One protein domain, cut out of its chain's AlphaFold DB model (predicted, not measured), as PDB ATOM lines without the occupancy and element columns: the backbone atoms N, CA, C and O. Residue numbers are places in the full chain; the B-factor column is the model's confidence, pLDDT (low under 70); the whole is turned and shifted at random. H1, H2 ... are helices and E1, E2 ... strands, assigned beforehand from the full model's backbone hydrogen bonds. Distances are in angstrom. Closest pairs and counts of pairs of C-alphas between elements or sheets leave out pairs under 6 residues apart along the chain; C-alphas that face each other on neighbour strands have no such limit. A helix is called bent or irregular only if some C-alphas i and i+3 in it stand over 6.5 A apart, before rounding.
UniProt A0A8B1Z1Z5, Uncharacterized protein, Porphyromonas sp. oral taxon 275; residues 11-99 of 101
ATOM      1  N   PHE A  11       4.744  60.148 -44.898       91.88
ATOM      2  CA  PHE A  11       5.979  59.427 -45.233       91.88
ATOM      3  C   PHE A  11       6.611  58.761 -44.007       91.88
ATOM      4  O   PHE A  11       7.081  57.627 -44.072       91.88
ATOM      5  N   LYS A  12       6.617  59.460 -42.866       91.44
ATOM      6  CA  LYS A  12       7.116  58.914 -41.599       91.44
ATOM      7  C   LYS A  12       6.232  57.772 -41.093       91.44
ATOM      8  O   LYS A  12       6.770  56.788 -40.599       91.44
ATOM      9  N   HIS A  13       4.911  57.908 -41.234       91.25
ATOM     10  CA  HIS A  13       3.934  56.885 -40.847       91.25
ATOM     11  C   HIS A  13       4.135  55.585 -41.638       91.25
ATOM     12  O   HIS A  13       4.265  54.524 -41.044       91.25
ATOM     13  N   THR A  14       4.272  55.678 -42.960       89.81
ATOM     14  CA  THR A  14       4.388  54.508 -43.854       89.81
ATOM     15  C   THR A  14       5.798  53.915 -43.892       89.81
ATOM     16  O   THR A  14       6.001  52.772 -44.289       89.81
ATOM     17  N   SER A  15       6.806  54.674 -43.452       86.62
ATOM     18  CA  SER A  15       8.197  54.214 -43.414       86.62
ATOM     19  C   SER A  15       8.555  53.382 -42.184       86.62
ATOM     20  O   SER A  15       9.620  52.759 -42.198       86.62
ATOM     21  N   SER A  16       7.761  53.424 -41.108       80.88
ATOM     22  CA  SER A  16       8.068  52.700 -39.873       80.88
ATOM     23  C   SER A  16       6.850  52.492 -38.973       80.88
ATOM     24  O   SER A  16       6.194  53.442 -38.552       80.88
ATOM     25  N   ASN A  17       6.677  51.250 -38.520       75.00
ATOM     26  CA  ASN A  17       5.646  50.864 -37.554       75.00
ATOM     27  C   ASN A  17       5.944  51.326 -36.112       75.00
ATOM     28  O   ASN A  17       5.094  51.184 -35.234       75.00
ATOM     29  N   THR A  18       7.140  51.868 -35.836       80.12
ATOM     30  CA  THR A  18       7.514  52.387 -34.505       80.12
ATOM     31  C   THR A  18       7.153  53.857 -34.313       80.12
ATOM     32  O   THR A  18       7.098  54.343 -33.184       80.12
ATOM     33  N   THR A  19       6.879  54.576 -35.402       83.38
ATOM     34  CA  THR A  19       6.483  55.984 -35.375       83.38
ATOM     35  C   THR A  19       5.005  56.104 -35.677       83.38
ATOM     36  O   THR A  19       4.604  56.339 -36.812       83.38
ATOM     37  N   ALA A  20       4.195  55.925 -34.636       84.81
ATOM     38  CA  ALA A  20       2.754  56.043 -34.749       84.81
ATOM     39  C   ALA A  20       2.345  57.469 -35.157       84.81
ATOM     40  O   ALA A  20       2.554  58.430 -34.410       84.81
ATOM     41  N   GLY A  21       1.731  57.592 -36.334       90.00
ATOM     42  CA  GLY A  21       1.093  58.821 -36.787       90.00
ATOM     43  C   GLY A  21      -0.358  58.944 -36.327       90.00
ATOM     44  O   GLY A  21      -0.916  58.060 -35.669       90.00
ATOM     45  N   ARG A  22      -0.991  60.046 -36.733       94.81
ATOM     46  CA  ARG A  22      -2.430  60.316 -36.582       94.81
ATOM     47  C   ARG A  22      -3.272  59.572 -37.629       94.81
ATOM     48  O   ARG A  22      -4.350  60.028 -37.996       94.81
ATOM     49  N   PHE A  23      -2.766  58.441 -38.116       94.50
ATOM     50  CA  PHE A  23      -3.343  57.673 -39.211       94.50
ATOM     51  C   PHE A  23      -3.747  56.270 -38.761       94.50
ATOM     52  O   PHE A  23      -3.145  55.685 -37.854       94.50
ATOM     53  N   VAL A  24      -4.757  55.728 -39.429       93.62
ATOM     54  CA  VAL A  24      -5.086  54.303 -39.441       93.62
ATOM     55  C   VAL A  24      -4.761  53.781 -40.836       93.62
ATOM     56  O   VAL A  24      -5.293  54.293 -41.818       93.62
ATOM     57  N   SER A  25      -3.874  52.790 -40.915       92.94
ATOM     58  CA  SER A  25      -3.535  52.132 -42.179       92.94
ATOM     59  C   SER A  25      -4.633  51.151 -42.580       92.94
ATOM     60  O   SER A  25      -5.157  50.408 -41.747       92.94
ATOM     61  N   SER A  26      -4.959  51.157 -43.864       93.56
ATOM     62  CA  SER A  26      -5.918  50.265 -44.512       93.56
ATOM     63  C   SER A  26      -5.402  49.900 -45.904       93.56
ATOM     64  O   SER A  26      -4.483  50.541 -46.405       93.56
ATOM     65  N   SER A  27      -5.964  48.870 -46.529       93.62
ATOM     66  CA  SER A  27      -5.623  48.487 -47.902       93.62
ATOM     67  C   SER A  27      -6.896  48.330 -48.715       93.62
ATOM     68  O   SER A  27      -7.910  47.862 -48.196       93.62
ATOM     69  N   ALA A  28      -6.822  48.667 -50.001       91.50
ATOM     70  CA  ALA A  28      -7.910  48.419 -50.942       91.50
ATOM     71  C   ALA A  28      -8.094  46.927 -51.284       91.50
ATOM     72  O   ALA A  28      -9.064  46.571 -51.952       91.50
ATOM     73  N   LYS A  29      -7.175  46.043 -50.861       92.06
ATOM     74  CA  LYS A  29      -7.230  44.605 -51.159       92.06
ATOM     75  C   LYS A  29      -7.302  43.775 -49.886       92.06
ATOM     76  O   LYS A  29      -6.426  43.838 -49.021       92.06
ATOM     77  N   ILE A  30      -8.325  42.931 -49.800       90.31
ATOM     78  CA  ILE A  30      -8.530  42.048 -48.651       90.31
ATOM     79  C   ILE A  30      -7.421  40.992 -48.536       90.31
ATOM     80  O   ILE A  30      -7.095  40.558 -47.435       90.31
ATOM     81  N   GLU A  31      -6.813  40.598 -49.654       91.38
ATOM     82  CA  GLU A  31      -5.693  39.656 -49.721       91.38
ATOM     83  C   GLU A  31      -4.490  40.184 -48.946       91.38
ATOM     84  O   GLU A  31      -3.893  39.449 -48.169       91.38
ATOM     85  N   ILE A  32      -4.208  41.479 -49.078       91.88
ATOM     86  CA  ILE A  32      -3.115  42.139 -48.369       91.88
ATOM     87  C   ILE A  32      -3.449  42.205 -46.884       91.88
ATOM     88  O   ILE A  32      -2.643  41.810 -46.049       91.88
ATOM     89  N   ALA A  33      -4.678  42.589 -46.524       90.69
ATOM     90  CA  ALA A  33      -5.106  42.588 -45.124       90.69
ATOM     91  C   ALA A  33      -4.979  41.200 -44.454       90.69
ATOM     92  O   ALA A  33      -4.650  41.120 -43.268       90.69
ATOM     93  N   LYS A  34      -5.181  40.104 -45.204       89.94
ATOM     94  CA  LYS A  34      -4.986  38.725 -44.717       89.94
ATOM     95  C   LYS A  34      -3.527  38.398 -44.383       89.94
ATOM     96  O   LYS A  34      -3.300  37.537 -43.538       89.94
ATOM     97  N   GLU A  35      -2.556  39.059 -45.006       90.25
ATOM     98  CA  GLU A  35      -1.131  38.844 -44.718       90.25
ATOM     99  C   GLU A  35      -0.697  39.510 -43.404       90.25
ATOM    100  O   GLU A  35       0.194  39.006 -42.719       90.25
ATOM    101  N   PHE A  36      -1.358  40.608 -43.019       88.25
ATOM    102  CA  PHE A  36      -1.027  41.381 -41.815       88.25
ATOM    103  C   PHE A  36      -1.870  41.026 -40.587       88.25
ATOM    104  O   PHE A  36      -1.475  41.333 -39.460       88.25
ATOM    105  N   VAL A  37      -3.038  40.407 -40.771       90.62
ATOM    106  CA  VAL A  37      -3.910  40.037 -39.654       90.62
ATOM    107  C   VAL A  37      -3.303  38.896 -38.830       90.62
ATOM    108  O   VAL A  37      -2.771  37.913 -39.345       90.62
ATOM    109  N   GLU A  38      -3.423  38.993 -37.509       89.44
ATOM    110  CA  GLU A  38      -3.008  37.911 -36.621       89.44
ATOM    111  C   GLU A  38      -3.870  36.653 -36.809       89.44
ATOM    112  O   GLU A  38      -5.033  36.710 -37.215       89.44
ATOM    113  N   LYS A  39      -3.339  35.488 -36.409       88.81
ATOM    114  CA  LYS A  39      -4.003  34.178 -36.571       88.81
ATOM    115  C   LYS A  39      -5.431  34.120 -36.016       88.81
ATOM    116  O   LYS A  39      -6.219  33.314 -36.505       88.81
ATOM    117  N   ASN A  40      -5.746  34.924 -35.000       89.12
ATOM    118  CA  ASN A  40      -7.077  35.027 -34.392       89.12
ATOM    119  C   ASN A  40      -7.605  36.478 -34.380       89.12
ATOM    120  O   ASN A  40      -8.371  36.849 -33.490       89.12
ATOM    121  N   GLY A  41      -7.136  37.306 -35.319       91.69
ATOM    122  CA  GLY A  41      -7.524  38.707 -35.454       91.69
ATOM    123  C   GLY A  41      -8.809  38.915 -36.258       91.69
ATOM    124  O   GLY A  41      -9.582  37.987 -36.505       91.69
ATOM    125  N   TYR A  42      -9.016  40.159 -36.684       93.25
ATOM    126  CA  TYR A  42     -10.154  40.582 -37.495       93.25
ATOM    127  C   TYR A  42      -9.668  41.410 -38.677       93.25
ATOM    128  O   TYR A  42      -8.766  42.234 -38.528       93.25
ATOM    129  N   ILE A  43     -10.305  41.214 -39.825       94.44
ATOM    130  CA  ILE A  43     -10.180  42.093 -40.983       94.44
ATOM    131  C   ILE A  43     -11.444  42.934 -41.028       94.44
ATOM    132  O   ILE A  43     -12.530  42.402 -41.239       94.44
ATOM    133  N   TYR A  44     -11.308  44.231 -40.799       94.81
ATOM    134  CA  TYR A  44     -12.435  45.151 -40.835       94.81
ATOM    135  C   TYR A  44     -12.642  45.678 -42.248       94.81
ATOM    136  O   TYR A  44     -11.677  46.019 -42.931       94.81
ATOM    137  N   VAL A  45     -13.904  45.770 -42.652       94.81
ATOM    138  CA  VAL A  45     -14.318  46.403 -43.901       94.81
ATOM    139  C   VAL A  45     -14.775  47.814 -43.570       94.81
ATOM    140  O   VAL A  45     -15.637  48.007 -42.711       94.81
ATOM    141  N   VAL A  46     -14.159  48.788 -44.229       94.44
ATOM    142  CA  VAL A  46     -14.444  50.211 -44.063       94.44
ATOM    143  C   VAL A  46     -14.926  50.745 -45.403       94.44
ATOM    144  O   VAL A  46     -14.268  50.511 -46.413       94.44
ATOM    145  N   ASP A  47     -16.054  51.443 -45.397       92.62
ATOM    146  CA  ASP A  47     -16.608  52.142 -46.553       92.62
ATOM    147  C   ASP A  47     -16.519  53.648 -46.291       92.62
ATOM    148  O   ASP A  47     -17.205  54.188 -45.421       92.62
ATOM    149  N   ARG A  48     -15.552  54.302 -46.943       86.50
ATOM    150  CA  ARG A  48     -15.193  55.698 -46.675       86.50
ATOM    151  C   ARG A  48     -14.465  56.318 -47.861       86.50
ATOM    152  O   ARG A  48     -13.431  55.814 -48.285       86.50
ATOM    153  N   ASP A  49     -14.902  57.510 -48.259       83.62
ATOM    154  CA  ASP A  49     -14.285  58.268 -49.361       83.62
ATOM    155  C   ASP A  49     -13.018  59.051 -48.958       83.62
ATOM    156  O   ASP A  49     -12.227  59.468 -49.795       83.62
ATOM    157  N   GLN A  50     -12.805  59.291 -47.661       83.12
ATOM    158  CA  GLN A  50     -11.764  60.194 -47.138       83.12
ATOM    159  C   GLN A  50     -10.446  59.477 -46.771       83.12
ATOM    160  O   GLN A  50      -9.858  59.750 -45.718       83.12
ATOM    161  N   GLY A  51      -9.993  58.539 -47.602       88.44
ATOM    162  CA  GLY A  51      -8.687  57.880 -47.473       88.44
ATOM    163  C   GLY A  51      -7.606  58.584 -48.298       88.44
ATOM    164  O   GLY A  51      -7.859  58.996 -49.424       88.44
ATOM    165  N   LEU A  52      -6.393  58.716 -47.757       92.50
ATOM    166  CA  LEU A  52      -5.241  59.190 -48.528       92.50
ATOM    167  C   LEU A  52      -4.607  58.006 -49.254       92.50
ATOM    168  O   LEU A  52      -4.062  57.124 -48.586       92.50
ATOM    169  N   ASP A  53      -4.649  58.003 -50.586       93.25
ATOM    170  CA  ASP A  53      -3.876  57.055 -51.393       93.25
ATOM    171  C   ASP A  53      -2.384  57.327 -51.165       93.25
ATOM    172  O   ASP A  53      -1.852  58.381 -51.519       93.25
ATOM    173  N   VAL A  54      -1.701  56.390 -50.510       93.00
ATOM    174  CA  VAL A  54      -0.294  56.571 -50.145       93.00
ATOM    175  C   VAL A  54       0.597  56.608 -51.385       93.00
ATOM    176  O   VAL A  54       1.589  57.342 -51.396       93.00
ATOM    177  N   SER A  55       0.241  55.846 -52.420       92.50
ATOM    178  CA  SER A  55       0.984  55.779 -53.675       92.50
ATOM    179  C   SER A  55       0.917  57.114 -54.410       92.50
ATOM    180  O   SER A  55       1.956  57.660 -54.775       92.50
ATOM    181  N   ASP A  56      -0.281  57.689 -54.537       92.81
ATOM    182  CA  ASP A  56      -0.476  59.003 -55.166       92.81
ATOM    183  C   ASP A  56       0.229  60.122 -54.375       92.81
ATOM    184  O   ASP A  56       0.936  60.963 -54.931       92.81
ATOM    185  N   MET A  57       0.131  60.086 -53.042       93.38
ATOM    186  CA  MET A  57       0.681  61.136 -52.179       93.38
ATOM    187  C   MET A  57       2.212  61.113 -52.053       93.38
ATOM    188  O   MET A  57       2.821  62.156 -51.798       93.38
ATOM    189  N   LEU A  58       2.847  59.940 -52.146       92.56
ATOM    190  CA  LEU A  58       4.293  59.786 -51.932       92.56
ATOM    191  C   LEU A  58       5.080  59.488 -53.214       92.56
ATOM    192  O   LEU A  58       6.295  59.722 -53.218       92.56
ATOM    193  N   GLY A  59       4.431  58.998 -54.274       91.44
ATOM    194  CA  GLY A  59       5.064  58.622 -55.538       91.44
ATOM    195  C   GLY A  59       6.288  57.730 -55.319       91.44
ATOM    196  O   GLY A  59       6.249  56.772 -54.548       91.44
ATOM    197  N   ASP A  60       7.420  58.118 -55.907       90.94
ATOM    198  CA  ASP A  60       8.695  57.384 -55.831       90.94
ATOM    199  C   ASP A  60       9.261  57.226 -54.408       90.94
ATOM    200  O   ASP A  60      10.179  56.439 -54.176       90.94
ATOM    201  N   LYS A  61       8.754  57.985 -53.428       88.75
ATOM    202  CA  LYS A  61       9.160  57.844 -52.020       88.75
ATOM    203  C   LYS A  61       8.411  56.720 -51.314       88.75
ATOM    204  O   LYS A  61       8.769  56.388 -50.180       88.75
ATOM    205  N   TYR A  62       7.365  56.164 -51.923       87.75
ATOM    206  CA  TYR A  62       6.611  55.082 -51.321       87.75
ATOM    207  C   TYR A  62       7.409  53.781 -51.371       87.75
ATOM    208  O   TYR A  62       7.812  53.311 -52.430       87.75
ATOM    209  N   LYS A  63       7.648  53.192 -50.200       87.44
ATOM    210  CA  LYS A  63       8.476  51.989 -50.073       87.44
ATOM    211  C   LYS A  63       7.740  50.695 -50.411       87.44
ATOM    212  O   LYS A  63       8.416  49.704 -50.660       87.44
ATOM    213  N   PHE A  64       6.406  50.704 -50.368       88.75
ATOM    214  CA  PHE A  64       5.585  49.490 -50.413       88.75
ATOM    215  C   PHE A  64       4.354  49.624 -51.335       88.75
ATOM    216  O   PHE A  64       3.232  49.390 -50.885       88.75
ATOM    217  N   PRO A  65       4.517  50.025 -52.613       87.56
ATOM    218  CA  PRO A  65       3.402  50.200 -53.555       87.56
ATOM    219  C   PRO A  65       2.494  48.969 -53.686       87.56
ATOM    220  O   PRO A  65       1.289  49.097 -53.897       87.56
ATOM    221  N   GLU A  66       3.046  47.773 -53.498       89.00
ATOM    222  CA  GLU A  66       2.328  46.505 -53.523       89.00
ATOM    223  C   GLU A  66       1.295  46.340 -52.404       89.00
ATOM    224  O   GLU A  66       0.443  45.464 -52.521       89.00
ATOM    225  N   GLN A  67       1.339  47.166 -51.350       89.94
ATOM    226  CA  GLN A  67       0.375  47.123 -50.246       89.94
ATOM    227  C   GLN A  67      -0.956  47.818 -50.577       89.94
ATOM    228  O   GLN A  67      -1.943  47.598 -49.869       89.94
ATOM    229  N   PHE A  68      -1.010  48.620 -51.653       91.19
ATOM    230  CA  PHE A  68      -2.189  49.414 -52.039       91.19
ATOM    231  C   PHE A  68      -2.790  50.150 -50.825       91.19
ATOM    232  O   PHE A  68      -3.992  50.058 -50.553       91.19
ATOM    233  N   GLU A  69      -1.918  50.781 -50.030       92.75
ATOM    234  CA  GLU A  69      -2.295  51.363 -48.748       92.75
ATOM    235  C   GLU A  69      -3.093  52.654 -48.936       92.75
ATOM    236  O   GLU A  69      -2.683  53.573 -49.646       92.75
ATOM    237  N   PHE A  70      -4.189  52.741 -48.189       94.31
ATOM    238  CA  PHE A  70      -4.887  53.980 -47.903       94.31
ATOM    239  C   PHE A  70      -4.691  54.327 -46.430       94.31
ATOM    240  O   PHE A  70      -4.977  53.525 -45.534       94.31
ATOM    241  N   SER A  71      -4.215  55.537 -46.162       94.12
ATOM    242  CA  SER A  71      -4.051  56.052 -44.803       94.12
ATOM    243  C   SER A  71      -5.212  56.971 -44.438       94.12
ATOM    244  O   SER A  71      -5.454  57.983 -45.094       94.12
ATOM    245  N   ILE A  72      -5.921  56.647 -43.358       94.50
ATOM    246  CA  ILE A  72      -7.074  57.417 -42.885       94.50
ATOM    247  C   ILE A  72      -6.634  58.313 -41.731       94.50
ATOM    248  O   ILE A  72      -6.267  57.826 -40.657       94.50
ATOM    249  N   LEU A  73      -6.662  59.628 -41.945       93.69
ATOM    250  CA  LEU A  73      -6.359  60.618 -40.910       93.69
ATOM    251  C   LEU A  73      -7.475  60.647 -39.855       93.69
ATOM    252  O   LEU A  73      -8.645  60.531 -40.193       93.69
ATOM    253  N   ASP A  74      -7.107  60.804 -38.581       93.69
ATOM    254  CA  ASP A  74      -8.027  60.870 -37.424       93.69
ATOM    255  C   ASP A  74      -8.771  59.585 -37.070       93.69
ATOM    256  O   ASP A  74      -9.504  59.521 -36.080       93.69
ATOM    257  N   GLY A  75      -8.473  58.515 -37.795       92.50
ATOM    258  CA  GLY A  75      -9.087  57.219 -37.597       92.50
ATOM    259  C   GLY A  75     -10.434  57.091 -38.289       92.50
ATOM    260  O   GLY A  75     -10.806  57.876 -39.152       92.50
ATOM    261  N   VAL A  76     -11.132  56.021 -37.931       93.69
ATOM    262  CA  VAL A  76     -12.320  55.557 -38.647       93.69
ATOM    263  C   VAL A  76     -13.520  55.669 -37.708       93.69
ATOM    264  O   VAL A  76     -13.534  54.961 -36.686       93.69
ATOM    265  N   PRO A  77     -14.493  56.552 -37.988       92.81
ATOM    266  CA  PRO A  77     -15.784  56.562 -37.313       92.81
ATOM    267  C   PRO A  77     -16.427  55.181 -37.369       92.81
ATOM    268  O   PRO A  77     -16.224  54.430 -38.315       92.81
ATOM    269  N   SER A  78     -17.195  54.819 -36.349       92.62
ATOM    270  CA  SER A  78     -17.795  53.488 -36.316       92.62
ATOM    271  C   SER A  78     -18.820  53.302 -37.445       92.62
ATOM    272  O   SER A  78     -18.874  52.225 -38.019       92.62
ATOM    273  N   GLN A  79     -19.529  54.372 -37.825       93.44
ATOM    274  CA  GLN A  79     -20.481  54.431 -38.946       93.44
ATOM    275  C   GLN A  79     -19.872  54.039 -40.299       93.44
ATOM    276  O   GLN A  79     -20.573  53.487 -41.136       93.44
ATOM    277  N   ASP A  80     -18.572  54.265 -40.479       94.31
ATOM    278  CA  ASP A  80     -17.865  53.936 -41.720       94.31
ATOM    279  C   ASP A  80     -17.366  52.481 -41.724       94.31
ATOM    280  O   ASP A  80     -16.842  51.989 -42.719       94.31
ATOM    281  N   ILE A  81     -17.470  51.768 -40.597       94.94
ATOM    282  CA  ILE A  81     -17.106  50.354 -40.503       94.94
ATOM    283  C   ILE A  81     -18.342  49.544 -40.878       94.94
ATOM    284  O   ILE A  81     -19.281  49.463 -40.093       94.94
ATOM    285  N   VAL A  82     -18.314  48.894 -42.039       95.62
ATOM    286  CA  VAL A  82     -19.410  48.045 -42.535       95.62
ATOM    287  C   VAL A  82     -19.514  46.751 -41.727       95.62
ATOM    288  O   VAL A  82     -20.596  46.209 -41.510       95.62
ATOM    289  N   GLY A  83     -18.376  46.234 -41.268       95.25
ATOM    290  CA  GLY A  83     -18.309  44.996 -40.505       95.25
ATOM    291  C   GLY A  83     -16.901  44.426 -40.458       95.25
ATOM    292  O   GLY A  83     -15.917  45.130 -40.697       95.25
ATOM    293  N   ALA A  84     -16.797  43.142 -40.137       95.25
ATOM    294  CA  ALA A  84     -15.519  42.455 -40.067       95.25
ATOM    295  C   ALA A  84     -15.618  40.976 -40.435       95.25
ATOM    296  O   ALA A  84     -16.599  40.302 -40.135       95.25
ATOM    297  N   TYR A  85     -14.537  40.454 -40.999       94.19
ATOM    298  CA  TYR A  85     -14.277  39.026 -41.081       94.19
ATOM    299  C   TYR A  85     -13.399  38.604 -39.913       94.19
ATOM    300  O   TYR A  85     -12.370  39.226 -39.627       94.19
ATOM    301  N   ARG A  86     -13.779  37.521 -39.241       92.12
ATOM    302  CA  ARG A  86     -12.971  36.950 -38.167       92.12
ATOM    303  C   ARG A  86     -11.952  35.969 -38.739       92.12
ATOM    304  O   ARG A  86     -12.248  35.192 -39.644       92.12
ATOM    305  N   MET A  87     -10.752  35.972 -38.168       90.94
ATOM    306  CA  MET A  87      -9.732  34.966 -38.441       90.94
ATOM    307  C   MET A  87      -9.725  33.925 -37.320       90.94
ATOM    308  O   MET A  87      -9.832  34.254 -36.138       90.94
ATOM    309  N   HIS A  88      -9.580  32.656 -37.685       88.88
ATOM    310  CA  HIS A  88      -9.370  31.552 -36.763       88.88
ATOM    311  C   HIS A  88      -8.224  30.672 -37.259       88.88
ATOM    312  O   HIS A  88      -8.285  30.102 -38.348       88.88
ATOM    313  N   LYS A  89      -7.162  30.550 -36.452       89.25
ATOM    314  CA  LYS A  89      -5.953  29.775 -36.794       89.25
ATOM    315  C   LYS A  89      -5.373  30.134 -38.177       89.25
ATOM    316  O   LYS A  89      -4.898  29.260 -38.896       89.25
ATOM    317  N   GLY A  90      -5.402  31.420 -38.536       84.62
ATOM    318  CA  GLY A  90      -4.876  31.941 -39.805       84.62
ATOM    319  C   GLY A  90      -5.788  31.731 -41.017       84.62
ATOM    320  O   GLY A  90      -5.396  32.062 -42.129       84.62
ATOM    321  N   LYS A  91      -7.000  31.203 -40.824       86.38
ATOM    322  CA  LYS A  91      -8.023  31.117 -41.868       86.38
ATOM    323  C   LYS A  91      -9.138  32.103 -41.573       86.38
ATOM    324  O   LYS A  91      -9.544  32.241 -40.423       86.38
ATOM    325  N   MET A  92      -9.632  32.766 -42.609       85.50
ATOM    326  CA  MET A  92     -10.882  33.508 -42.513       85.50
ATOM    327  C   MET A  92     -12.001  32.499 -42.267       85.50
ATOM    328  O   MET A  92     -12.070  31.486 -42.962       85.50
ATOM    329  N   ILE A  93     -12.813  32.732 -41.241       83.56
ATOM    330  CA  ILE A  93     -14.076  32.009 -41.101       83.56
ATOM    331  C   ILE A  93     -15.123  32.790 -41.895       83.56
ATOM    332  O   ILE A  93     -15.208  34.007 -41.749       83.56
ATOM    333  N   ASP A  94     -15.871  32.110 -42.766       69.25
ATOM    334  CA  ASP A  94     -16.727  32.722 -43.804       69.25
ATOM    335  C   ASP A  94     -17.991  33.428 -43.270       69.25
ATOM    336  O   ASP A  94     -18.939  33.677 -44.010       69.25
ATOM    337  N   GLU A  95     -18.024  33.786 -41.989       83.50
ATOM    338  CA  GLU A  95     -19.103  34.577 -41.413       83.50
ATOM    339  C   GLU A  95     -18.666  36.040 -41.337       83.50
ATOM    340  O   GLU A  95     -17.858  36.440 -40.492       83.50
ATOM    341  N   PHE A  96     -19.182  36.843 -42.271       91.81
ATOM    342  CA  PHE A  96     -19.091  38.292 -42.179       91.81
ATOM    343  C   PHE A  96     -19.940  38.765 -40.998       91.81
ATOM    344  O   PHE A  96     -21.128  38.465 -40.923       91.81
ATOM    345  N   ILE A  97     -19.326  39.514 -40.085       94.25
ATOM    346  CA  ILE A  97     -19.989  40.101 -38.925       94.25
ATOM    347  C   ILE A  97     -20.360  41.539 -39.306       94.25
ATOM    348  O   ILE A  97     -19.472  42.399 -39.303       94.25
ATOM    349  N   PRO A  98     -21.627  41.822 -39.663       94.81
ATOM    350  CA  PRO A  98     -22.044  43.171 -40.008       94.81
ATOM    351  C   PRO A  98     -22.001  44.073 -38.776       94.81
ATOM    352  O   PRO A  98     -22.289  43.649 -37.653       94.81
ATOM    353  N   ASN A  99     -21.668  45.336 -38.997       93.31
ATOM    354  CA  ASN A  99     -21.773  46.357 -37.977       93.31
ATOM    355  C   ASN A  99     -23.176  46.970 -38.023       93.31
ATOM    356  O   ASN A  99     -23.567  47.574 -39.018       93.31
TER     357      ASN A  99
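Overview. This is residues 11 to 99 of the 101 residues of an uncharacterized protein of Porphyromonas sp. oral taxon 275 (UniProt A0A8B1Z1Z5). What is the main picture? A three-stranded antiparallel sheet, in the order E2, E4, E5, makes one end, with H2 packed over one face. A two-stranded antiparallel ribbon of E1 and E3 runs through the middle, and H1 and H3 lie at the other end. How is it made up? The 89 printed residues hold three named helices and five named strands, in the order H1, E1, H2, E2, H3, E3, E4, E5, and the class is mixed, helices and strands. How large is it? It is compact, with a radius of gyration of the C-alphas of 13.6 A, and spans 38 by 27 by 21 A.

Along the chain. Where do the first elements run? H1 covers residues 11 to 15, beginning at C-alpha 11 at (5.979, 59.427, -45.233). E1 covers residues 23 to 27 over 12.8 A, H2 residues 30 to 36, and E2 residues 42 to 46 over 12.4 A. What follows? H3 covers residues 54 to 61 and is irregular, with C-alphas 57 and 60 9.6 A apart. E3 covers residues 69 to 73 over 12.8 A, and E4 residues 81 to 88 over 20.7 A. E5 covers residues 91 to 98 over 18.6 A, ends at C-alpha 98 at (-22.044, 43.171, -40.008), and bends by 65 degrees at residue 94.

Arrangement. What is by H1? H1 and H3 are close but not clearly touching; their closest C-alphas, those of Phe 11 and Leu 58, are 6.9 A apart. How do E1 and E3 pair? They are antiparallel at 151 degrees, with N 24 and O 72 2.9 A apart; residues 52 to 53 also pair antiparallel with residues 70 to 71 of E3. The closest C-alphas of H3 and E3, those of Val 54 and Phe 70, are 5.7 A apart. How does H2 sit? H2 is on the sheet at a height of 8.9 A, only just over E4, with 3 of its C-alphas falling on E4 and 2 on E2; on the local plane it runs slantwise at 56 degrees to E4. Its closest C-alpha pair with E2, Ala 33 and Ile 43, is 6.6 A apart. What do the backbones show? N 43 and O 85 of E2 and E4 are 2.9 A apart, and N 88 and O 91 of the hairpin E4 and E5 are 2.8 A apart. Every O i to N i+4 pair of H1 is within hydrogen-bond range, against 2 of 3 in H2 and 2 of 4 in H3.

Size, cuts and confidence. How far does it reach? The two C-alphas farthest apart, those of Asp 60 and Glu 95, are 38.7 A apart. Are there cuts or long links? The printed part has no cut, and no link between named elements is long. Where is confidence low? The mean pLDDT of the printed part is 90.4, and residue 94 alone is under 70.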